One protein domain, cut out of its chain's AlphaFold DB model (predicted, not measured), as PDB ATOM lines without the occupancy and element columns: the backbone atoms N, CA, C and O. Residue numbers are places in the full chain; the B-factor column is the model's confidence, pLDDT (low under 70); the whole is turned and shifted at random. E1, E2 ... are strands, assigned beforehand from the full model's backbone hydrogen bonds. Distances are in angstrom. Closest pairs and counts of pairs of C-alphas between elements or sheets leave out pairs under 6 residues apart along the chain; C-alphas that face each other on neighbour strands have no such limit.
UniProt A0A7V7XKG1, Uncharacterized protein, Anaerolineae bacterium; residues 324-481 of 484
ATOM      1  N   VAL A 324     -11.796  36.714  18.647       80.06
ATOM      2  CA  VAL A 324     -12.939  37.516  19.072       80.06
ATOM      3  C   VAL A 324     -13.333  38.421  17.911       80.06
ATOM      4  O   VAL A 324     -12.533  39.249  17.472       80.06
ATOM      5  N   SER A 325     -14.548  38.266  17.390       87.06
ATOM      6  CA  SER A 325     -15.074  39.152  16.346       87.06
ATOM      7  C   SER A 325     -15.468  40.509  16.931       87.06
ATOM      8  O   SER A 325     -16.115  40.593  17.975       87.06
ATOM      9  N   LEU A 326     -15.092  41.571  16.225       90.44
ATOM     10  CA  LEU A 326     -15.487  42.946  16.497       90.44
ATOM     11  C   LEU A 326     -16.599  43.369  15.539       90.44
ATOM     12  O   LEU A 326     -16.610  42.982  14.371       90.44
ATOM     13  N   THR A 327     -17.488  44.236  16.000       92.19
ATOM     14  CA  THR A 327     -18.535  44.860  15.195       92.19
ATOM     15  C   THR A 327     -18.169  46.290  14.785       92.19
ATOM     16  O   THR A 327     -17.404  46.982  15.451       92.19
ATOM     17  N   SER A 328     -18.713  46.775  13.672       92.31
ATOM     18  CA  SER A 328     -18.490  48.138  13.164       92.31
ATOM     19  C   SER A 328     -19.264  49.206  13.945       92.31
ATOM     20  O   SER A 328     -18.911  50.385  13.920       92.31
ATOM     21  N   GLU A 329     -20.274  48.783  14.702       92.62
ATOM     22  CA  GLU A 329     -21.127  49.596  15.566       92.62
ATOM     23  C   GLU A 329     -21.419  48.858  16.892       92.62
ATOM     24  O   GLU A 329     -21.282  47.633  16.940       92.62
ATOM     25  N   PRO A 330     -21.803  49.558  17.979       87.44
ATOM     26  CA  PRO A 330     -22.076  48.947  19.285       87.44
ATOM     27  C   PRO A 330     -23.411  48.177  19.294       87.44
ATOM     28  O   PRO A 330     -24.423  48.650  19.814       87.44
ATOM     29  N   SER A 331     -23.425  46.995  18.684       84.50
ATOM     30  CA  SER A 331     -24.585  46.105  18.578       84.50
ATOM     31  C   SER A 331     -24.153  44.629  18.612       84.50
ATOM     32  O   SER A 331     -22.963  44.342  18.462       84.50
ATOM     33  N   PRO A 332     -25.074  43.671  18.854       84.62
ATOM     34  CA  PRO A 332     -24.734  42.250  18.829       84.62
ATOM     35  C   PRO A 332     -24.122  41.840  17.487       84.62
ATOM     36  O   PRO A 332     -24.505  42.367  16.441       84.62
ATOM     37  N   LEU A 333     -23.200  40.877  17.509       84.56
ATOM     38  CA  LEU A 333     -22.535  40.402  16.299       84.56
ATOM     39  C   LEU A 333     -23.532  39.761  15.322       84.56
ATOM     40  O   LEU A 333     -24.321  38.884  15.673       84.56
ATOM     41  N   THR A 334     -23.446  40.186  14.068       85.12
ATOM     42  CA  THR A 334     -24.155  39.652  12.907       85.12
ATOM     43  C   THR A 334     -23.189  39.581  11.723       85.12
ATOM     44  O   THR A 334     -22.146  40.229  11.716       85.12
ATOM     45  N   ALA A 335     -23.549  38.844  10.673       83.25
ATOM     46  CA  ALA A 335     -22.725  38.763   9.463       83.25
ATOM     47  C   ALA A 335     -22.573  40.111   8.719       83.25
ATOM     48  O   ALA A 335     -21.697  40.255   7.873       83.25
ATOM     49  N   GLU A 336     -23.443  41.086   8.992       86.75
ATOM     50  CA  GLU A 336     -23.520  42.358   8.263       86.75
ATOM     51  C   GLU A 336     -22.777  43.496   8.974       86.75
ATOM     52  O   GLU A 336     -22.444  44.499   8.341       86.75
ATOM     53  N   ASN A 337     -22.504  43.346  10.274       90.19
ATOM     54  CA  ASN A 337     -21.842  44.358  11.095       90.19
ATOM     55  C   ASN A 337     -20.457  43.926  11.594       90.19
ATOM     56  O   ASN A 337     -19.902  44.629  12.426       90.19
ATOM     57  N   GLU A 338     -19.879  42.829  11.108       91.81
ATOM     58  CA  GLU A 338     -18.519  42.422  11.471       91.81
ATOM     59  C   GLU A 338     -17.479  43.407  10.899       91.81
ATOM     60  O   GLU A 338     -17.416  43.648   9.693       91.81
ATOM     61  N   ALA A 339     -16.675  44.012  11.775       89.31
ATOM     62  CA  ALA A 339     -15.586  44.926  11.417       89.31
ATOM     63  C   ALA A 339     -14.244  44.208  11.232       89.31
ATOM     64  O   ALA A 339     -13.361  44.705  10.534       89.31
ATOM     65  N   GLY A 340     -14.088  43.046  11.863       89.94
ATOM     66  CA  GLY A 340     -12.886  42.231  11.804       89.94
ATOM     67  C   GLY A 340     -12.780  41.327  13.022       89.94
ATOM     68  O   GLY A 340     -13.681  41.277  13.854       89.94
ATOM     69  N   THR A 341     -11.661  40.627  13.141       88.06
ATOM     70  CA  THR A 341     -11.395  39.718  14.253       88.06
ATOM     71  C   THR A 341     -10.096  40.092  14.948       88.06
ATOM     72  O   THR A 341      -9.087  40.394  14.310       88.06
ATOM     73  N   CYS A 342     -10.119  40.060  16.275       83.81
ATOM     74  CA  CYS A 342      -8.920  40.048  17.095       83.81
ATOM     75  C   CYS A 342      -8.563  38.612  17.440       83.81
ATOM     76  O   CYS A 342      -9.441  37.765  17.588       83.81
ATOM     77  N   VAL A 343      -7.281  38.342  17.657       80.12
ATOM     78  CA  VAL A 343      -6.879  37.090  18.296       80.12
ATOM     79  C   VAL A 343      -7.410  37.112  19.737       80.12
ATOM     80  O   VAL A 343      -7.250  38.111  20.444       80.12
ATOM     81  N   ASP A 344      -8.067  36.039  20.172       68.38
ATOM     82  CA  ASP A 344      -8.411  35.797  21.578       68.38
ATOM     83  C   ASP A 344      -7.165  36.015  22.444       68.38
ATOM     84  O   ASP A 344      -6.054  35.813  21.965       68.38
ATOM     85  N   GLY A 345      -7.297  36.475  23.682       61.31
ATOM     86  CA  GLY A 345      -6.176  36.791  24.569       61.31
ATOM     87  C   GLY A 345      -5.338  38.015  24.168       61.31
ATOM     88  O   GLY A 345      -4.283  38.235  24.757       61.31
ATOM     89  N   THR A 346      -5.753  38.807  23.172       74.81
ATOM     90  CA  THR A 346      -5.059  40.065  22.841       74.81
ATOM     91  C   THR A 346      -5.258  41.079  23.964       74.81
ATOM     92  O   THR A 346      -6.394  41.355  24.357       74.81
ATOM     93  N   LEU A 347      -4.160  41.661  24.454       70.06
ATOM     94  CA  LEU A 347      -4.203  42.798  25.367       70.06
ATOM     95  C   LEU A 347      -4.460  44.074  24.557       70.06
ATOM     96  O   LEU A 347      -3.672  44.431  23.683       70.06
ATOM     97  N   THR A 348      -5.563  44.760  24.833       78.88
ATOM     98  CA  THR A 348      -5.982  45.958  24.101       78.88
ATOM     99  C   THR A 348      -6.388  47.069  25.050       78.88
ATOM    100  O   THR A 348      -6.770  46.829  26.192       78.88
ATOM    101  N   ARG A 349      -6.328  48.305  24.561       80.56
ATOM    102  CA  ARG A 349      -6.834  49.477  25.264       80.56
ATOM    103  C   ARG A 349      -8.309  49.704  24.940       80.56
ATOM    104  O   ARG A 349      -8.723  49.484  23.802       80.56
ATOM    105  N   ILE A 350      -9.083  50.158  25.923       80.38
ATOM    106  CA  ILE A 350     -10.451  50.641  25.710       80.38
ATOM    107  C   ILE A 350     -10.398  52.093  25.242       80.38
ATOM    108  O   ILE A 350      -9.948  52.971  25.978       80.38
ATOM    109  N   ASP A 351     -10.897  52.355  24.040       83.88
ATOM    110  CA  ASP A 351     -10.939  53.703  23.470       83.88
ATOM    111  C   ASP A 351     -12.280  54.404  23.730       83.88
ATOM    112  O   ASP A 351     -12.323  55.625  23.890       83.88
ATOM    113  N   GLU A 352     -13.378  53.648  23.809       83.12
ATOM    114  CA  GLU A 352     -14.731  54.189  23.982       83.12
ATOM    115  C   GLU A 352     -15.663  53.167  24.655       83.12
ATOM    116  O   GLU A 352     -15.460  51.962  24.523       83.12
ATOM    117  N   ILE A 353     -16.693  53.635  25.373       81.44
ATOM    118  CA  ILE A 353     -17.688  52.790  26.059       81.44
ATOM    119  C   ILE A 353     -19.085  53.352  25.799       81.44
ATOM    120  O   ILE A 353     -19.334  54.533  26.045       81.44
ATOM    121  N   VAL A 354     -20.011  52.506  25.344       79.56
ATOM    122  CA  VAL A 354     -21.390  52.898  25.026       79.56
ATOM    123  C   VAL A 354     -22.381  51.845  25.527       79.56
ATOM    124  O   VAL A 354     -22.189  50.645  25.353       79.56
ATOM    125  N   GLY A 355     -23.474  52.294  26.147       75.06
ATOM    126  CA  GLY A 355     -24.608  51.439  26.497       75.06
ATOM    127  C   GLY A 355     -25.658  51.423  25.386       75.06
ATOM    128  O   GLY A 355     -26.214  52.472  25.059       75.06
ATOM    129  N   VAL A 356     -25.967  50.249  24.832       76.31
ATOM    130  CA  VAL A 356     -26.979  50.062  23.779       76.31
ATOM    131  C   VAL A 356     -27.891  48.895  24.142       76.31
ATOM    132  O   VAL A 356     -27.430  47.788  24.403       76.31
ATOM    133  N   GLY A 357     -29.206  49.130  24.171       67.12
ATOM    134  CA  GLY A 357     -30.198  48.060  24.360       67.12
ATOM    135  C   GLY A 357     -30.085  47.293  25.686       67.12
ATOM    136  O   GLY A 357     -30.485  46.137  25.746       67.12
ATOM    137  N   GLY A 358     -29.526  47.909  26.733       61.84
ATOM    138  CA  GLY A 358     -29.260  47.252  28.021       61.84
ATOM    139  C   GLY A 358     -27.948  46.458  28.074       61.84
ATOM    140  O   GLY A 358     -27.578  45.997  29.149       61.84
ATOM    141  N   GLY A 359     -27.231  46.343  26.954       63.03
ATOM    142  CA  GLY A 359     -25.862  45.834  26.892       63.03
ATOM    143  C   GLY A 359     -24.835  46.967  26.943       63.03
ATOM    144  O   GLY A 359     -25.115  48.096  26.532       63.03
ATOM    145  N   LEU A 360     -23.642  46.666  27.449       74.06
ATOM    146  CA  LEU A 360     -22.493  47.568  27.419       74.06
ATOM    147  C   LEU A 360     -21.529  47.088  26.333       74.06
ATOM    148  O   LEU A 360     -21.096  45.938  26.372       74.06
ATOM    149  N   TYR A 361     -21.190  47.971  25.402       82.62
ATOM    150  CA  TYR A 361     -20.222  47.722  24.341       82.62
ATOM    151  C   TYR A 361     -19.027  48.632  24.542       82.62
ATOM    152  O   TYR A 361     -19.178  49.786  24.956       82.62
ATOM    153  N   VAL A 362     -17.842  48.133  24.225       85.31
ATOM    154  CA  VAL A 362     -16.638  48.958  24.248       85.31
ATOM    155  C   VAL A 362     -15.912  48.849  22.921       85.31
ATOM    156  O   VAL A 362     -15.991  47.831  22.231       85.31
ATOM    157  N   ARG A 363     -15.213  49.920  22.575       89.81
ATOM    158  CA  ARG A 363     -14.403  50.021  21.372       89.81
ATOM    159  C   ARG A 363     -12.954  49.724  21.711       89.81
ATOM    160  O   ARG A 363     -12.407  50.313  22.646       89.81
ATOM    161  N   VAL A 364     -12.349  48.829  20.945       89.81
ATOM    162  CA  VAL A 364     -10.964  48.389  21.126       89.81
ATOM    163  C   VAL A 364     -10.223  48.382  19.797       89.81
ATOM    164  O   VAL A 364     -10.844  48.340  18.729       89.81
ATOM    165  N   ARG A 365      -8.890  48.370  19.866       88.44
ATOM    166  CA  ARG A 365      -8.015  48.245  18.701       88.44
ATOM    167  C   ARG A 365      -6.955  47.170  18.928       88.44
ATOM    168  O   ARG A 365      -6.087  47.314  19.785       88.44
ATOM    169  N   CYS A 366      -6.980  46.134  18.099       82.94
ATOM    170  CA  CYS A 366      -5.997  45.057  18.077       82.94
ATOM    171  C   CYS A 366      -5.158  45.145  16.789       82.94
ATOM    172  O   CYS A 366      -5.551  44.688  15.715       82.94
ATOM    173  N   GLY A 367      -3.985  45.780  16.880       83.38
ATOM    174  CA  GLY A 367      -3.155  46.068  15.706       83.38
ATOM    175  C   GLY A 367      -3.841  47.062  14.760       83.38
ATOM    176  O   GLY A 367      -4.132  48.189  15.158       83.38
ATOM    177  N   GLU A 368      -4.100  46.641  13.520       84.94
ATOM    178  CA  GLU A 368      -4.781  47.446  12.488       84.94
ATOM    179  C   GLU A 368      -6.315  47.310  12.526       84.94
ATOM    180  O   GLU A 368      -7.018  48.033  11.820       84.94
ATOM    181  N   VAL A 369      -6.849  46.372  13.317       88.06
ATOM    182  CA  VAL A 369      -8.290  46.108  13.403       88.06
ATOM    183  C   VAL A 369      -8.877  46.880  14.578       88.06
ATOM    184  O   VAL A 369      -8.371  46.819  15.699       88.06
ATOM    185  N   GLU A 370      -9.960  47.604  14.324       91.94
ATOM    186  CA  GLU A 370     -10.675  48.393  15.319       91.94
ATOM    187  C   GLU A 370     -12.175  48.140  15.201       91.94
ATOM    188  O   GLU A 370     -12.718  48.063  14.099       91.94
ATOM    189  N   GLY A 371     -12.849  48.042  16.340       92.12
ATOM    190  CA  GLY A 371     -14.284  47.820  16.371       92.12
ATOM    191  C   GLY A 371     -14.826  47.708  17.785       92.12
ATOM    192  O   GLY A 371     -14.120  47.922  18.772       92.12
ATOM    193  N   TRP A 372     -16.111  47.407  17.861       91.81
ATOM    194  CA  TRP A 372     -16.875  47.268  19.086       91.81
ATOM    195  C   TRP A 372     -16.989  45.806  19.478       91.81
ATOM    196  O   TRP A 372     -17.039  44.923  18.630       91.81
ATOM    197  N   LEU A 373     -17.084  45.541  20.769       88.69
ATOM    198  CA  LEU A 373     -17.493  44.234  21.253       88.69
ATOM    199  C   LEU A 373     -18.316  44.368  22.526       88.69
ATOM    200  O   LEU A 373     -18.232  45.368  23.245       88.69
ATOM    201  N   SER A 374     -19.126  43.347  22.786       80.31
ATOM    202  CA  SER A 374     -19.869  43.244  24.034       80.31
ATOM    203  C   SER A 374     -18.897  43.080  25.200       80.31
ATOM    204  O   SER A 374     -17.897  42.367  25.104       80.31
ATOM    205  N   ARG A 375     -19.225  43.715  26.330       72.12
ATOM    206  CA  ARG A 375     -18.493  43.600  27.597       72.12
ATOM    207  C   ARG A 375     -18.203  42.149  27.998       72.12
ATOM    208  O   ARG A 375     -17.234  41.911  28.707       72.12
ATOM    209  N   GLU A 376     -19.052  41.203  27.613       66.69
ATOM    210  CA  GLU A 376     -18.905  39.790  27.982       66.69
ATOM    211  C   GLU A 376     -17.671  39.109  27.368       66.69
ATOM    212  O   GLU A 376     -17.192  38.136  27.937       66.69
ATOM    213  N   PHE A 377     -17.124  39.652  26.274       70.44
ATOM    214  CA  PHE A 377     -15.902  39.157  25.621       70.44
ATOM    215  C   PHE A 377     -14.639  39.897  26.089       70.44
ATOM    216  O   PHE A 377     -13.592  39.844  25.436       70.44
ATOM    217  N   ILE A 378     -14.750  40.638  27.196       66.31
ATOM    218  CA  ILE A 378     -13.667  41.419  27.789       66.31
ATOM    219  C   ILE A 378     -13.449  40.983  29.218       66.31
ATOM    220  O   ILE A 378     -14.362  40.999  30.045       66.31
ATOM    221  N   TYR A 379     -12.189  40.696  29.514       61.94
ATOM    222  CA  TYR A 379     -11.697  40.485  30.857       61.94
ATOM    223  C   TYR A 379     -11.009  41.749  31.352       61.94
ATOM    224  O   TYR A 379      -9.978  42.180  30.832       61.94
ATOM    225  N   GLY A 380     -11.624  42.348  32.364       47.16
ATOM    226  CA  GLY A 380     -11.169  43.554  33.038       47.16
ATOM    227  C   GLY A 380     -12.180  43.981  34.107       47.16
ATOM    228  O   GLY A 380     -13.121  43.225  34.353       47.16
ATOM    229  N   PRO A 381     -11.992  45.136  34.776       38.88
ATOM    230  CA  PRO A 381     -12.795  45.584  35.921       38.88
ATOM    231  C   PRO A 381     -14.301  45.659  35.625       38.88
ATOM    232  O   PRO A 381     -14.737  45.862  34.495       38.88
ATOM    233  N   ALA A 382     -15.128  45.534  36.671       36.16
ATOM    234  CA  ALA A 382     -16.583  45.641  36.541       36.16
ATOM    235  C   ALA A 382     -17.053  47.030  36.060       36.16
ATOM    236  O   ALA A 382     -18.152  47.147  35.504       36.16
ATOM    237  N   GLU A 383     -16.215  48.047  36.256       49.78
ATOM    238  CA  GLU A 383     -16.334  49.393  35.708       49.78
ATOM    239  C   GLU A 383     -15.115  49.654  34.823       49.78
ATOM    240  O   GLU A 383     -14.000  49.783  35.317       49.78
ATOM    241  N   TYR A 384     -15.327  49.702  33.510       61.88
ATOM    242  CA  TYR A 384     -14.282  50.071  32.563       61.88
ATOM    243  C   TYR A 384     -14.176  51.591  32.482       61.88
ATOM    244  O   TYR A 384     -15.196  52.276  32.346       61.88
ATOM    245  N   ALA A 385     -12.955  52.117  32.507       65.50
ATOM    246  CA  ALA A 385     -12.682  53.488  32.118       65.50
ATOM    247  C   ALA A 385     -12.066  53.535  30.715       65.50
ATOM    248  O   ALA A 385     -11.375  52.622  30.258       65.50
ATOM    249  N   ILE A 386     -12.305  54.648  30.021       73.00
ATOM    250  CA  ILE A 386     -11.599  54.938  28.776       73.00
ATOM    251  C   ILE A 386     -10.102  55.014  29.087       73.00
ATOM    252  O   ILE A 386      -9.662  55.815  29.912       73.00
ATOM    253  N   GLY A 387      -9.326  54.198  28.384       68.50
ATOM    254  CA  GLY A 387      -7.882  54.112  28.495       68.50
ATOM    255  C   GLY A 387      -7.348  52.909  29.266       68.50
ATOM    256  O   GLY A 387      -6.128  52.742  29.268       68.50
ATOM    257  N   ASP A 388      -8.213  52.087  29.866       62.06
ATOM    258  CA  ASP A 388      -7.813  50.859  30.557       62.06
ATOM    259  C   ASP A 388      -7.320  49.780  29.584       62.06
ATOM    260  O   ASP A 388      -7.790  49.694  28.446       62.06
ATOM    261  N   MET A 389      -6.382  48.948  30.050       67.25
ATOM    262  CA  MET A 389      -5.916  47.760  29.330       67.25
ATOM    263  C   MET A 389      -6.741  46.545  29.751       67.25
ATOM    264  O   MET A 389      -6.906  46.286  30.946       67.25
ATOM    265  N   VAL A 390      -7.232  45.793  28.772       66.19
ATOM    266  CA  VAL A 390      -8.108  44.636  28.961       66.19
ATOM    267  C   VAL A 390      -7.703  43.483  28.053       66.19
ATOM    268  O   VAL A 390      -7.114  43.697  26.992       66.19
ATOM    269  N   LEU A 391      -8.020  42.260  28.467       70.44
ATOM    270  CA  LEU A 391      -7.770  41.058  27.677       70.44
ATOM    271  C   LEU A 391      -9.056  40.636  26.962       70.44
ATOM    272  O   LEU A 391     -10.115  40.571  27.582       70.44
ATOM    273  N   LEU A 392      -8.968  40.331  25.672       74.81
ATOM    274  CA  LEU A 392     -10.106  39.818  24.903       74.81
ATOM    275  C   LEU A 392     -10.264  38.304  25.110       74.81
ATOM    276  O   LEU A 392      -9.248  37.617  25.164       74.81
ATOM    277  N   GLY A 393     -11.489  37.769  25.191       67.00
ATOM    278  CA  GLY A 393     -11.712  36.320  25.048       67.00
ATOM    279  C   GLY A 393     -12.950  35.702  25.697       67.00
ATOM    280  O   GLY A 393     -13.775  36.413  26.261       67.00
ATOM    281  N   GLU A 394     -13.021  34.360  25.670       49.34
ATOM    282  CA  GLU A 394     -14.066  33.534  26.328       49.34
ATOM    283  C   GLU A 394     -13.621  32.825  27.629       49.34
ATOM    284  O   GLU A 394     -14.467  32.283  28.349       49.34
ATOM    285  N   SER A 395     -12.332  32.860  28.012       41.94
ATOM    286  CA  SER A 395     -11.865  32.389  29.333       41.94
ATOM    287  C   SER A 395     -10.479  32.928  29.723       41.94
ATOM    288  O   SER A 395      -9.462  32.340  29.359       41.94
ATOM    289  N   ALA A 396     -10.401  33.993  30.528       36.22
ATOM    290  CA  ALA A 396      -9.148  34.410  31.163       36.22
ATOM    291  C   ALA A 396      -9.293  34.456  32.687       36.22
ATOM    292  O   ALA A 396     -10.063  35.237  33.236       36.22
ATOM    293  N   VAL A 397      -8.542  33.590  33.367       43.28
ATOM    294  CA  VAL A 397      -8.421  33.565  34.827       43.28
ATOM    295  C   VAL A 397      -7.118  34.270  35.195       43.28
ATOM    296  O   VAL A 397      -6.067  33.929  34.655       43.28
ATOM    297  N   ILE A 398      -7.176  35.238  36.111       47.91
ATOM    298  CA  ILE A 398      -5.989  35.879  36.697       47.91
ATOM    299  C   ILE A 398      -5.127  34.803  37.372       47.91
ATOM    300  O   ILE A 398      -5.623  34.007  38.176       47.91
ATOM    301  N   GLY A 399      -3.836  34.773  37.037       53.28
ATOM    302  CA  GLY A 399      -2.905  33.708  37.400       53.28
ATOM    303  C   GLY A 399      -2.252  33.111  36.155       53.28
ATOM    304  O   GLY A 399      -1.814  33.850  35.273       53.28
ATOM    305  N   PHE A 400      -2.186  31.781  36.091       47.69
ATOM    306  CA  PHE A 400      -1.670  31.060  34.929       47.69
ATOM    307  C   PHE A 400      -2.783  30.798  33.921       47.69
ATOM    308  O   PHE A 400      -3.794  30.174  34.254       47.69
ATOM    309  N   ASN A 401      -2.566  31.194  32.673       53.09
ATOM    310  CA  ASN A 401      -3.284  30.627  31.537       53.09
ATOM    311  C   ASN A 401      -2.274  29.964  30.581       53.09
ATOM    312  O   ASN A 401      -1.073  29.941  30.844       53.09
ATOM    313  N   GLN A 402      -2.748  29.448  29.447       48.56
ATOM    314  CA  GLN A 402      -1.893  28.841  28.416       48.56
ATOM    315  C   GLN A 402      -0.906  29.820  27.742       48.56
ATOM    316  O   GLN A 402      -0.226  29.430  26.801       48.56
ATOM    317  N   ARG A 403      -0.859  31.092  28.150       49.78
ATOM    318  CA  ARG A 403      -0.179  32.189  27.447       49.78
ATOM    319  C   ARG A 403       0.805  32.979  28.315       49.78
ATOM    320  O   ARG A 403       1.699  33.593  27.734       49.78
ATOM    321  N   GLY A 404       0.677  32.935  29.647       55.56
ATOM    322  CA  GLY A 404       1.606  33.596  30.568       55.56
ATOM    323  C   GLY A 404       1.110  33.766  32.010       55.56
ATOM    324  O   GLY A 404       0.104  33.183  32.424       55.56
ATOM    325  N   ILE A 405       1.858  34.578  32.771       66.50
ATOM    326  CA  ILE A 405       1.561  34.990  34.153       66.50
ATOM    327  C   ILE A 405       1.068  36.439  34.122       66.50
ATOM    328  O   ILE A 405       1.841  37.354  33.825       66.50
ATOM    329  N   TYR A 406      -0.208  36.649  34.446       69.00
ATOM    330  CA  TYR A 406      -0.830  37.976  34.444       69.00
ATOM    331  C   TYR A 406      -0.905  38.551  35.851       69.00
ATOM    332  O   TYR A 406      -1.363  37.879  36.778       69.00
ATOM    333  N   LEU A 407      -0.498  39.814  35.988       71.50
ATOM    334  CA  LEU A 407      -0.492  40.522  37.264       71.50
ATOM    335  C   LEU A 407      -1.615  41.554  37.322       71.50
ATOM    336  O   LEU A 407      -1.842  42.292  36.363       71.50
ATOM    337  N   SER A 408      -2.294  41.636  38.462       71.38
ATOM    338  CA  SER A 408      -3.356  42.618  38.698       71.38
ATOM    339  C   SER A 408      -2.788  43.945  39.203       71.38
ATOM    340  O   SER A 408      -1.803  43.967  39.939       71.38
ATOM    341  N   ARG A 409      -3.410  45.078  38.863       69.50
ATOM    342  CA  ARG A 409      -3.022  46.385  39.423       69.50
ATOM    343  C   ARG A 409      -3.394  46.516  40.899       69.50
ATOM    344  O   ARG A 409      -2.626  47.081  41.675       69.50
ATOM    345  N   GLU A 410      -4.547  45.984  41.296       66.75
ATOM    346  CA  GLU A 410      -5.031  46.023  42.677       66.75
ATOM    347  C   GLU A 410      -5.400  44.625  43.186       66.75
ATOM    348  O   GLU A 410      -5.632  43.697  42.416       66.75
ATOM    349  N   ILE A 411      -5.466  44.455  44.506       62.97
ATOM    350  CA  ILE A 411      -5.825  43.167  45.114       62.97
ATOM    351  C   ILE A 411      -7.328  42.877  44.964       62.97
ATOM    352  O   ILE A 411      -7.719  41.753  44.648       62.97
ATOM    353  N   LYS A 412      -8.178  43.894  45.169       62.03
ATOM    354  CA  LYS A 412      -9.655  43.787  45.116       62.03
ATOM    355  C   LYS A 412     -10.179  43.252  43.777       62.03
ATOM    356  O   LYS A 412     -11.262  42.682  43.703       62.03
ATOM    357  N   ASP A 413      -9.371  43.421  42.748       54.38
ATOM    358  CA  ASP A 413      -9.603  43.028  41.369       54.38
ATOM    359  C   ASP A 413      -9.499  41.502  41.150       54.38
ATOM    360  O   ASP A 413      -9.936  40.998  40.119       54.38
ATOM    361  N   ILE A 414      -8.958  40.755  42.123       58.94
ATOM    362  CA  ILE A 414      -8.692  39.312  42.023       58.94
ATOM    363  C   ILE A 414      -9.846  38.454  42.596       58.94
ATOM    364  O   ILE A 414     -10.071  37.339  42.127       58.94
ATOM    365  N   GLU A 415     -10.638  38.950  43.559       52.78
ATOM    366  CA  GLU A 415     -11.740  38.197  44.205       52.78
ATOM    367  C   GLU A 415     -13.135  38.723  43.818       52.78
ATOM    368  O   GLU A 415     -13.849  39.332  44.611       52.78
ATOM    369  N   GLY A 416     -13.560  38.463  42.580       43.06
ATOM    370  CA  GLY A 416     -14.958  38.623  42.153       43.06
ATOM    371  C   GLY A 416     -15.701  37.275  42.121       43.06
ATOM    372  O   GLY A 416     -15.065  36.261  41.843       43.06
ATOM    373  N   PRO A 417     -17.037  37.222  42.322       35.66
ATOM    374  CA  PRO A 417     -17.842  35.986  42.271       35.66
ATOM    375  C   PRO A 417     -17.821  35.259  40.906       35.66
ATOM    376  O   PRO A 417     -18.285  34.127  40.800       35.66
ATOM    377  N   SER A 418     -17.241  35.889  39.883       42.28
ATOM    378  CA  SER A 418     -16.948  35.353  38.550       42.28
ATOM    379  C   SER A 418     -15.440  35.234  38.252       42.28
ATOM    380  O   SER A 418     -15.058  35.182  37.090       42.28
ATOM    381  N   GLY A 419     -14.575  35.197  39.273       39.66
ATOM    382  CA  GLY A 419     -13.125  35.019  39.106       39.66
ATOM    383  C   GLY A 419     -12.294  36.301  39.006       39.66
ATOM    384  O   GLY A 419     -11.228  36.257  38.409       39.66
ATOM    385  N   GLY A 420     -12.749  37.407  39.604       39.09
ATOM    386  CA  GLY A 420     -11.972  38.653  39.650       39.09
ATOM    387  C   GLY A 420     -11.953  39.392  38.313       39.09
ATOM    388  O   GLY A 420     -11.478  38.908  37.295       39.09
ATOM    389  N   THR A 421     -12.525  40.584  38.303       46.38
ATOM    390  CA  THR A 421     -12.486  41.508  37.173       46.38
ATOM    391  C   THR A 421     -11.266  42.410  37.360       46.38
ATOM    392  O   THR A 421     -11.384  43.400  38.082       46.38
ATOM    393  N   SER A 422     -10.100  42.074  36.792       52.00
ATOM    394  CA  SER A 422      -8.866  42.839  37.052       52.00
ATOM    395  C   SER A 422      -8.387  43.720  35.922       52.00
ATOM    396  O   SER A 422      -8.275  43.264  34.785       52.00
ATOM    397  N   VAL A 423      -7.944  44.929  36.267       55.97
ATOM    398  CA  VAL A 423      -7.032  45.686  35.407       55.97
ATOM    399  C   VAL A 423      -5.686  44.967  35.408       55.97
ATOM    400  O   VAL A 423      -5.009  44.894  36.437       55.97
ATOM    401  N   ILE A 424      -5.293  44.430  34.254       62.56
ATOM    402  CA  ILE A 424      -3.987  43.789  34.082       62.56
ATOM    403  C   ILE A 424      -2.917  44.884  34.124       62.56
ATOM    404  O   ILE A 424      -2.924  45.811  33.314       62.56
ATOM    405  N   SER A 425      -2.004  44.786  35.089       64.56
ATOM    406  CA  SER A 425      -0.852  45.683  35.216       64.56
ATOM    407  C   SER A 425       0.238  45.342  34.191       64.56
ATOM    408  O   SER A 425       0.928  46.226  33.688       64.56
ATOM    409  N   GLY A 426       0.331  44.063  33.821       69.25
ATOM    410  CA  GLY A 426       1.115  43.567  32.696       69.25
ATOM    411  C   GLY A 426       1.290  42.049  32.750       69.25
ATOM    412  O   GLY A 426       0.635  41.359  33.537       69.25
ATOM    413  N   GLU A 427       2.176  41.541  31.898       76.81
ATOM    414  CA  GLU A 427       2.461  40.116  31.738       76.81
ATOM    415  C   GLU A 427       3.961  39.854  31.914       76.81
ATOM    416  O   GLU A 427       4.785  40.490  31.249       76.81
ATOM    417  N   CYS A 428       4.317  38.909  32.789       79.94
ATOM    418  CA  CYS A 428       5.702  38.452  32.900       79.94
ATOM    419  C   CYS A 428       6.101  37.638  31.662       79.94
ATOM    420  O   CYS A 428       5.287  36.904  31.101       79.94
ATOM    421  N   ASN A 429       7.365  37.728  31.250       81.06
ATOM    422  CA  ASN A 429       7.920  36.980  30.128       81.06
ATOM    423  C   ASN A 429       8.041  35.490  30.472       81.06
ATOM    424  O   ASN A 429       9.105  35.023  30.866       81.06
ATOM    425  N   TYR A 430       6.933  34.765  30.360       74.19
ATOM    426  CA  TYR A 430       6.876  33.322  30.537       74.19
ATOM    427  C   TYR A 430       6.785  32.644  29.171       74.19
ATOM    428  O   TYR A 430       5.853  32.903  28.405       74.19
ATOM    429  N   ASP A 431       7.739  31.767  28.877       68.06
ATOM    430  CA  ASP A 431       7.673  30.894  27.713       68.06
ATOM    431  C   ASP A 431       7.040  29.557  28.113       68.06
ATOM    432  O   ASP A 431       7.646  28.692  28.748       68.06
ATOM    433  N   VAL A 432       5.779  29.404  27.714       63.00
ATOM    434  CA  VAL A 432       4.949  28.231  28.011       63.00
ATOM    435  C   VAL A 432       5.520  26.958  27.380       63.00
ATOM    436  O   VAL A 432       5.288  25.867  27.898       63.00
ATOM    437  N   LEU A 433       6.278  27.073  26.282       62.41
ATOM    438  CA  LEU A 433       6.831  25.920  25.572       62.41
ATOM    439  C   LEU A 433       8.095  25.380  26.240       62.41
ATOM    440  O   LEU A 433       8.303  24.166  26.255       62.41
ATOM    441  N   SER A 434       8.935  26.261  26.780       65.25
ATOM    442  CA  SER A 434      10.143  25.860  27.507       65.25
ATOM    443  C   SER A 434       9.877  25.558  28.981       65.25
ATOM    444  O   SER A 434      10.690  24.887  29.615       65.25
ATOM    445  N   ALA A 435       8.731  26.006  29.509       65.81
ATOM    446  CA  ALA A 435       8.372  25.930  30.921       65.81
ATOM    447  C   ALA A 435       9.461  26.509  31.843       65.81
ATOM    448  O   ALA A 435       9.600  26.087  32.994       65.81
ATOM    449  N   GLU A 436      10.244  27.467  31.339       72.94
ATOM    450  CA  GLU A 436      11.338  28.060  32.095       72.94
ATOM    451  C   GLU A 436      10.795  28.893  33.269       72.94
ATOM    452  O   GLU A 436       9.855  29.677  33.093       72.94
ATOM    453  N   PRO A 437      11.365  28.742  34.479       73.31
ATOM    454  CA  PRO A 437      10.952  29.534  35.626       73.31
ATOM    455  C   PRO A 437      11.194  31.025  35.385       73.31
ATOM    456  O   PRO A 437      12.266  31.423  34.924       73.31
ATOM    457  N   VAL A 438      10.230  31.862  35.763       80.56
ATOM    458  CA  VAL A 438      10.366  33.319  35.652       80.56
ATOM    459  C   VAL A 438      10.932  33.880  36.948       80.56
ATOM    460  O   VAL A 438      10.280  33.745  37.986       80.56
ATOM    461  N   PRO A 439      12.106  34.534  36.920       83.19
ATOM    462  CA  PRO A 439      12.596  35.249  38.083       83.19
ATOM    463  C   PRO A 439      11.693  36.449  38.366       83.19
ATOM    464  O   PRO A 439      11.416  37.263  37.480       83.19
ATOM    465  N   ALA A 440      11.254  36.554  39.613       86.62
ATOM    466  CA  ALA A 440      10.497  37.686  40.108       86.62
ATOM    467  C   ALA A 440      10.975  38.083  41.507       86.62
ATOM    468  O   ALA A 440      11.484  37.261  42.266       86.62
ATOM    469  N   GLU A 441      10.805  39.352  41.842       87.44
ATOM    470  CA  GLU A 441      11.089  39.907  43.165       87.44
ATOM    471  C   GLU A 441       9.770  40.189  43.883       87.44
ATOM    472  O   GLU A 441       8.860  40.771  43.284       87.44
ATOM    473  N   ILE A 442       9.648  39.783  45.147       85.44
ATOM    474  CA  ILE A 442       8.502  40.151  45.982       85.44
ATOM    475  C   ILE A 442       8.684  41.592  46.457       85.44
ATOM    476  O   ILE A 442       9.558  41.881  47.263       85.44
ATOM    477  N   LEU A 443       7.828  42.499  46.001       85.81
ATOM    478  CA  LEU A 443       7.859  43.904  46.404       85.81
ATOM    479  C   LEU A 443       7.029  44.181  47.660       85.81
ATOM    480  O   LEU A 443       7.366  45.064  48.442       85.81
ATOM    481  N   ASP A 444       5.892  43.496  47.808       83.94
ATOM    482  CA  ASP A 444       4.935  43.765  48.884       83.94
ATOM    483  C   ASP A 444       4.019  42.559  49.146       83.94
ATOM    484  O   ASP A 444       3.859  41.678  48.294       83.94
ATOM    485  N   VAL A 445       3.378  42.540  50.314       84.38
ATOM    486  CA  VAL A 445       2.412  41.520  50.727       84.38
ATOM    487  C   VAL A 445       1.109  42.184  51.145       84.38
ATOM    488  O   VAL A 445       1.067  43.045  52.018       84.38
ATOM    489  N   GLY A 446       0.009  41.725  50.565       82.25
ATOM    490  CA  GLY A 446      -1.328  42.205  50.861       82.25
ATOM    491  C   GLY A 446      -2.292  41.062  51.136       82.25
ATOM    492  O   GLY A 446      -1.994  39.886  50.929       82.25
ATOM    493  N   TYR A 447      -3.476  41.402  51.628       80.38
ATOM    494  CA  TYR A 447      -4.512  40.432  51.956       80.38
ATOM    495  C   TYR A 447      -5.898  41.017  51.706       80.38
ATOM    496  O   TYR A 447      -6.096  42.231  51.761       80.38
ATOM    497  N   LEU A 448      -6.867  40.137  51.467       75.00
ATOM    498  CA  LEU A 448      -8.282  40.495  51.468       75.00
ATOM    499  C   LEU A 448      -8.957  39.925  52.694       75.00
ATOM    500  O   LEU A 448      -8.631  38.826  53.140       75.00
ATOM    501  N   ARG A 449      -9.913  40.684  53.226       67.75
ATOM    502  CA  ARG A 449     -10.856  40.198  54.221       67.75
ATOM    503  C   ARG A 449     -12.233  40.101  53.592       67.75
ATOM    504  O   ARG A 449     -12.671  41.023  52.906       67.75
ATOM    505  N   ASN A 450     -12.927  39.006  53.862       65.81
ATOM    506  CA  ASN A 450     -14.331  38.881  53.508       65.81
ATOM    507  C   ASN A 450     -15.205  39.787  54.400       65.81
ATOM    508  O   ASN A 450     -14.731  40.435  55.338       65.81
ATOM    509  N   SER A 451     -16.515  39.801  54.148       58.34
ATOM    510  CA  SER A 451     -17.492  40.571  54.934       58.34
ATOM    511  C   SER A 451     -17.532  40.217  56.429       58.34
ATOM    512  O   SER A 451     -18.118  40.959  57.210       58.34
ATOM    513  N   PHE A 452     -16.917  39.103  56.834       56.00
ATOM    514  CA  PHE A 452     -16.797  38.647  58.220       56.00
ATOM    515  C   PHE A 452     -15.422  38.960  58.832       56.00
ATOM    516  O   PHE A 452     -15.077  38.406  59.871       56.00
ATOM    517  N   LEU A 453     -14.631  39.832  58.193       61.81
ATOM    518  CA  LEU A 453     -13.275  40.210  58.605       61.81
ATOM    519  C   LEU A 453     -12.271  39.045  58.634       61.81
ATOM    520  O   LEU A 453     -11.165  39.197  59.153       61.81
ATOM    521  N   GLN A 454     -12.614  37.896  58.052       66.19
ATOM    522  CA  GLN A 454     -11.692  36.776  57.906       66.19
ATOM    523  C   GLN A 454     -10.857  36.970  56.649       66.19
ATOM    524  O   GLN A 454     -11.392  37.352  55.609       66.19
ATOM    525  N   VAL A 455      -9.559  36.681  56.735       70.62
ATOM    526  CA  VAL A 455      -8.670  36.738  55.573       70.62
ATOM    527  C   VAL A 455      -9.119  35.699  54.540       70.62
ATOM    528  O   VAL A 455      -9.117  34.509  54.841       70.62
ATOM    529  N   SER A 456      -9.526  36.147  53.349       69.44
ATOM    530  CA  SER A 456      -9.963  35.295  52.231       69.44
ATOM    531  C   SER A 456      -8.813  34.885  51.310       69.44
ATOM    532  O   SER A 456      -8.864  33.820  50.694       69.44
ATOM    533  N   GLY A 457      -7.741  35.681  51.277       77.75
ATOM    534  CA  GLY A 457      -6.554  35.398  50.481       77.75
ATOM    535  C   GLY A 457      -5.361  36.269  50.863       77.75
ATOM    536  O   GLY A 457      -5.527  37.387  51.358       77.75
ATOM    537  N   ILE A 458      -4.165  35.735  50.612       81.38
ATOM    538  CA  ILE A 458      -2.887  36.450  50.672       81.38
ATOM    539  C   ILE A 458      -2.410  36.668  49.239       81.38
ATOM    540  O   ILE A 458      -2.536  35.784  48.385       81.38
ATOM    541  N   PHE A 459      -1.882  37.855  48.984       85.69
ATOM    542  CA  PHE A 459      -1.451  38.311  47.678       85.69
ATOM    543  C   PHE A 459      -0.052  38.889  47.786       85.69
ATOM    544  O   PHE A 459       0.281  39.566  48.756       85.69
ATOM    545  N   TYR A 460       0.748  38.646  46.764       84.44
ATOM    546  CA  TYR A 460       2.087  39.182  46.633       84.44
ATOM    547  C   TYR A 460       2.097  40.189  45.502       84.44
ATOM    548  O   TYR A 460       1.606  39.895  44.411       84.44
ATOM    549  N   ARG A 461       2.651  41.371  45.746       88.00
ATOM    550  CA  ARG A 461       3.033  42.272  44.670       88.00
ATOM    551  C   ARG A 461       4.412  41.852  44.219       88.00
ATOM    552  O   ARG A 461       5.328  41.821  45.033       88.00
ATOM    553  N   ILE A 462       4.555  41.539  42.944       88.19
ATOM    554  CA  ILE A 462       5.819  41.082  42.383       88.19
ATOM    555  C   ILE A 462       6.301  42.018  41.284       88.19
ATOM    556  O   ILE A 462       5.490  42.723  40.680       88.19
ATOM    557  N   SER A 463       7.604  41.985  41.020       90.94
ATOM    558  CA  SER A 463       8.259  42.610  39.872       90.94
ATOM    559  C   SER A 463       8.930  41.544  39.017       90.94
ATOM    560  O   SER A 463       9.661  40.708  39.543       90.94
ATOM    561  N   CYS A 464       8.695  41.551  37.710       88.88
ATOM    562  CA  CYS A 464       9.256  40.577  36.777       88.88
ATOM    563  C   CYS A 464       9.619  41.240  35.443       88.88
ATOM    564  O   CYS A 464       9.110  42.309  35.100       88.88
ATOM    565  N   LEU A 465      10.487  40.595  34.662       88.62
ATOM    566  CA  LEU A 465      10.767  41.034  33.296       88.62
ATOM    567  C   LEU A 465       9.592  40.643  32.388       88.62
ATOM    568  O   LEU A 465       9.269  39.465  32.283       88.62
ATOM    569  N   GLY A 466       8.952  41.614  31.741       84.50
ATOM    570  CA  GLY A 466       7.859  41.412  30.790       84.50
ATOM    571  C   GLY A 466       8.328  41.085  29.370       84.50
ATOM    572  O   GLY A 466       9.513  41.195  29.049       84.50
ATOM    573  N   LYS A 467       7.391  40.689  28.494       74.62
ATOM    574  CA  LYS A 467       7.671  40.262  27.100       74.62
ATOM    575  C   LYS A 467       8.394  41.314  26.250       74.62
ATOM    576  O   LYS A 467       9.133  40.970  25.334       74.62
ATOM    577  N   GLU A 468       8.217  42.593  26.565       78.44
ATOM    578  CA  GLU A 468       8.893  43.706  25.883       78.44
ATOM    579  C   GLU A 468      10.271  44.044  26.486       78.44
ATOM    580  O   GLU A 468      10.834  45.097  26.194       78.44
ATOM    581  N   ASN A 469      10.824  43.174  27.341       80.50
ATOM    582  CA  ASN A 469      12.020  43.432  28.154       80.50
ATOM    583  C   ASN A 469      11.895  44.671  29.062       80.50
ATOM    584  O   ASN A 469      12.895  45.298  29.420       80.50
ATOM    585  N   SER A 470      10.671  45.033  29.440       86.25
ATOM    586  CA  SER A 470      10.366  46.065  30.428       86.25
ATOM    587  C   SER A 470      10.008  45.420  31.765       86.25
ATOM    588  O   SER A 470       9.484  44.311  31.797       86.25
ATOM    589  N   MET A 471      10.301  46.089  32.881       87.62
ATOM    590  CA  MET A 471       9.861  45.602  34.189       87.62
ATOM    591  C   MET A 471       8.354  45.795  34.334       87.62
ATOM    592  O   MET A 471       7.830  46.874  34.051       87.62
ATOM    593  N   VAL A 472       7.677  44.746  34.785       87.00
ATOM    594  CA  VAL A 472       6.244  44.725  35.054       87.00
ATOM    595  C   VAL A 472       6.041  44.451  36.533       87.00
ATOM    596  O   VAL A 472       6.643  43.534  37.085       87.00
ATOM    597  N   GLU A 473       5.155  45.223  37.157       90.06
ATOM    598  CA  GLU A 473       4.778  45.045  38.555       90.06
ATOM    599  C   GLU A 473       3.285  44.777  38.691       90.06
ATOM    600  O   GLU A 473       2.476  45.386  37.990       90.06
ATOM    601  N   GLY A 474       2.894  43.941  39.646       85.38
ATOM    602  CA  GLY A 474       1.491  43.780  40.014       85.38
ATOM    603  C   GLY A 474       1.255  42.652  41.009       85.38
ATOM    604  O   GLY A 474       2.185  41.991  41.458       85.38
ATOM    605  N   TRP A 475      -0.007  42.461  41.376       82.56
ATOM    606  CA  TRP A 475      -0.454  41.519  42.391       82.56
ATOM    607  C   TRP A 475      -0.772  40.144  41.809       82.56
ATOM    608  O   TRP A 475      -1.424  40.029  40.768       82.56
ATOM    609  N   ILE A 476      -0.381  39.107  42.544       80.31
ATOM    610  CA  ILE A 476      -0.704  37.702  42.298       80.31
ATOM    611  C   ILE A 476      -1.120  37.029  43.610       80.31
ATOM    612  O   ILE A 476      -0.635  37.378  44.683       80.31
ATOM    613  N   LYS A 477      -2.043  36.068  43.551       78.88
ATOM    614  CA  LYS A 477      -2.489  35.322  44.735       78.88
ATOM    615  C   LYS A 477      -1.454  34.265  45.135       78.88
ATOM    616  O   LYS A 477      -0.902  33.593  44.270       78.88
ATOM    617  N   GLN A 478      -1.220  34.091  46.438       79.62
ATOM    618  CA  GLN A 478      -0.237  33.144  46.989       79.62
ATOM    619  C   GLN A 478      -0.416  31.708  46.473       79.62
ATOM    620  O   GLN A 478       0.570  31.049  46.170       79.62
ATOM    621  N   ASP A 479      -1.656  31.231  46.327       70.81
ATOM    622  CA  ASP A 479      -1.967  29.879  45.825       70.81
ATOM    623  C   ASP A 479      -1.589  29.661  44.345       70.81
ATOM    624  O   ASP A 479      -1.651  28.537  43.844       70.81
ATOM    625  N   ARG A 480      -1.182  30.726  43.643       67.94
ATOM    626  CA  ARG A 480      -0.641  30.693  42.282       67.94
ATOM    627  C   ARG A 480       0.880  30.790  42.239       67.94
ATOM    628  O   ARG A 480       1.437  30.733  41.156       67.94
ATOM    629  N   LEU A 481       1.572  30.938  43.361       67.00
ATOM    630  CA  LEU A 481       3.026  30.840  43.371       67.00
ATOM    631  C   LEU A 481       3.386  29.391  43.690       67.00
ATOM    632  O   LEU A 481       3.161  28.919  44.803       67.00
TER     633      LEU A 481
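This is residues 324 to 481 of the 484 residues of an uncharacterized protein of Anaerolineae bacterium (UniProt A0A7V7XKG1). Two small lobes of strands stand side by side, each made of two sheets face to face with their strands crossed. In the first lobe the strongly twisted, curled sheet E5 E4 E3 E6 is covered by the hairpin E1 E2; in the second the sheet E9 E10 E11 is covered by the hairpin E7 E8, and the turn of the long hairpin E9 E10, residues 450 to 454, reaches beyond the rest of its lobe. The printed part has 158 residues, with no named helix and eleven named strands, E1 to E11 in order; the class is all strand, though under half of the residues, 78, are in named strands. Within each sheet neighbours are antiparallel. The whole is compact, with a radius of gyration of the C-alphas of 16.7 A, and flat, spanning 48 by 42 by 22 A.

The largest sheet holds E3, residues 347 to 356 and 24.0 A long, E4, residues 359 to 366 and 21.7 A, E5, residues 369 to 374, and E6, residues 389 to 392. E1, residues 324 to 327, begins at C-alpha 324 (-12.939, 37.516, 19.072), and E2 is residues 338 to 343. E7 is residues 404 to 408 and E8 residues 424 to 428. E9, residues 438 to 449, measures 29.0 A, E10, residues 455 to 465, 29.9 A, and E11, residues 471 to 477, 19.2 A, ending at C-alpha 477 (-2.489, 35.322, 44.735).

E3, E4 and E5 form a meander, each strand the antiparallel neighbour of the one before, and with E6 beside E3 a Greek key. N 354 and O 361 of E3 and E4 are 2.9 A apart, N 364 and O 371 of E4 and E5 2.9 A, and N 348 and O 390 of E3 and E6 2.9 A, each within hydrogen-bond range. E3 bends by 69 degrees at residue 351. The hairpin E1 and E2, with N 326 and O 340 at 2.8 A, faces this sheet, its strands at 60 degrees to the sheet's; the closest C-alphas of E1 and E5 are Thr 327 and Trp 372, 4.9 A. E9, E10 and E11 form the other meander, with N 446 and O 459 at 2.8 A and N 462 and O 474 at 2.8 A; E9 bends by 75 degrees at residue 441. The hairpin E7 and E8, with N 425 and O 407 at 2.8 A, faces that sheet, its strands at 52 degrees to the sheet's; the closest C-alphas of E7 and E11 are those of Leu 407 and Gly 474, 4.7 A apart. These four sheets make a stack of sheets, face to face in two pairs. Between E6 and E8 the closest C-alphas are Met 389 and Ile 424, 6.5 A.

The C-alphas of Glu 336 and Leu 453, the two farthest apart, are 51.4 A from each other. The printed part has no cut. The links E5 to E6, E6 to E7 and E7 to E8 are long. Mean pLDDT of the printed part is 72.5, and 64 residues are under 70, among them 393 to 406 and 409 to 426.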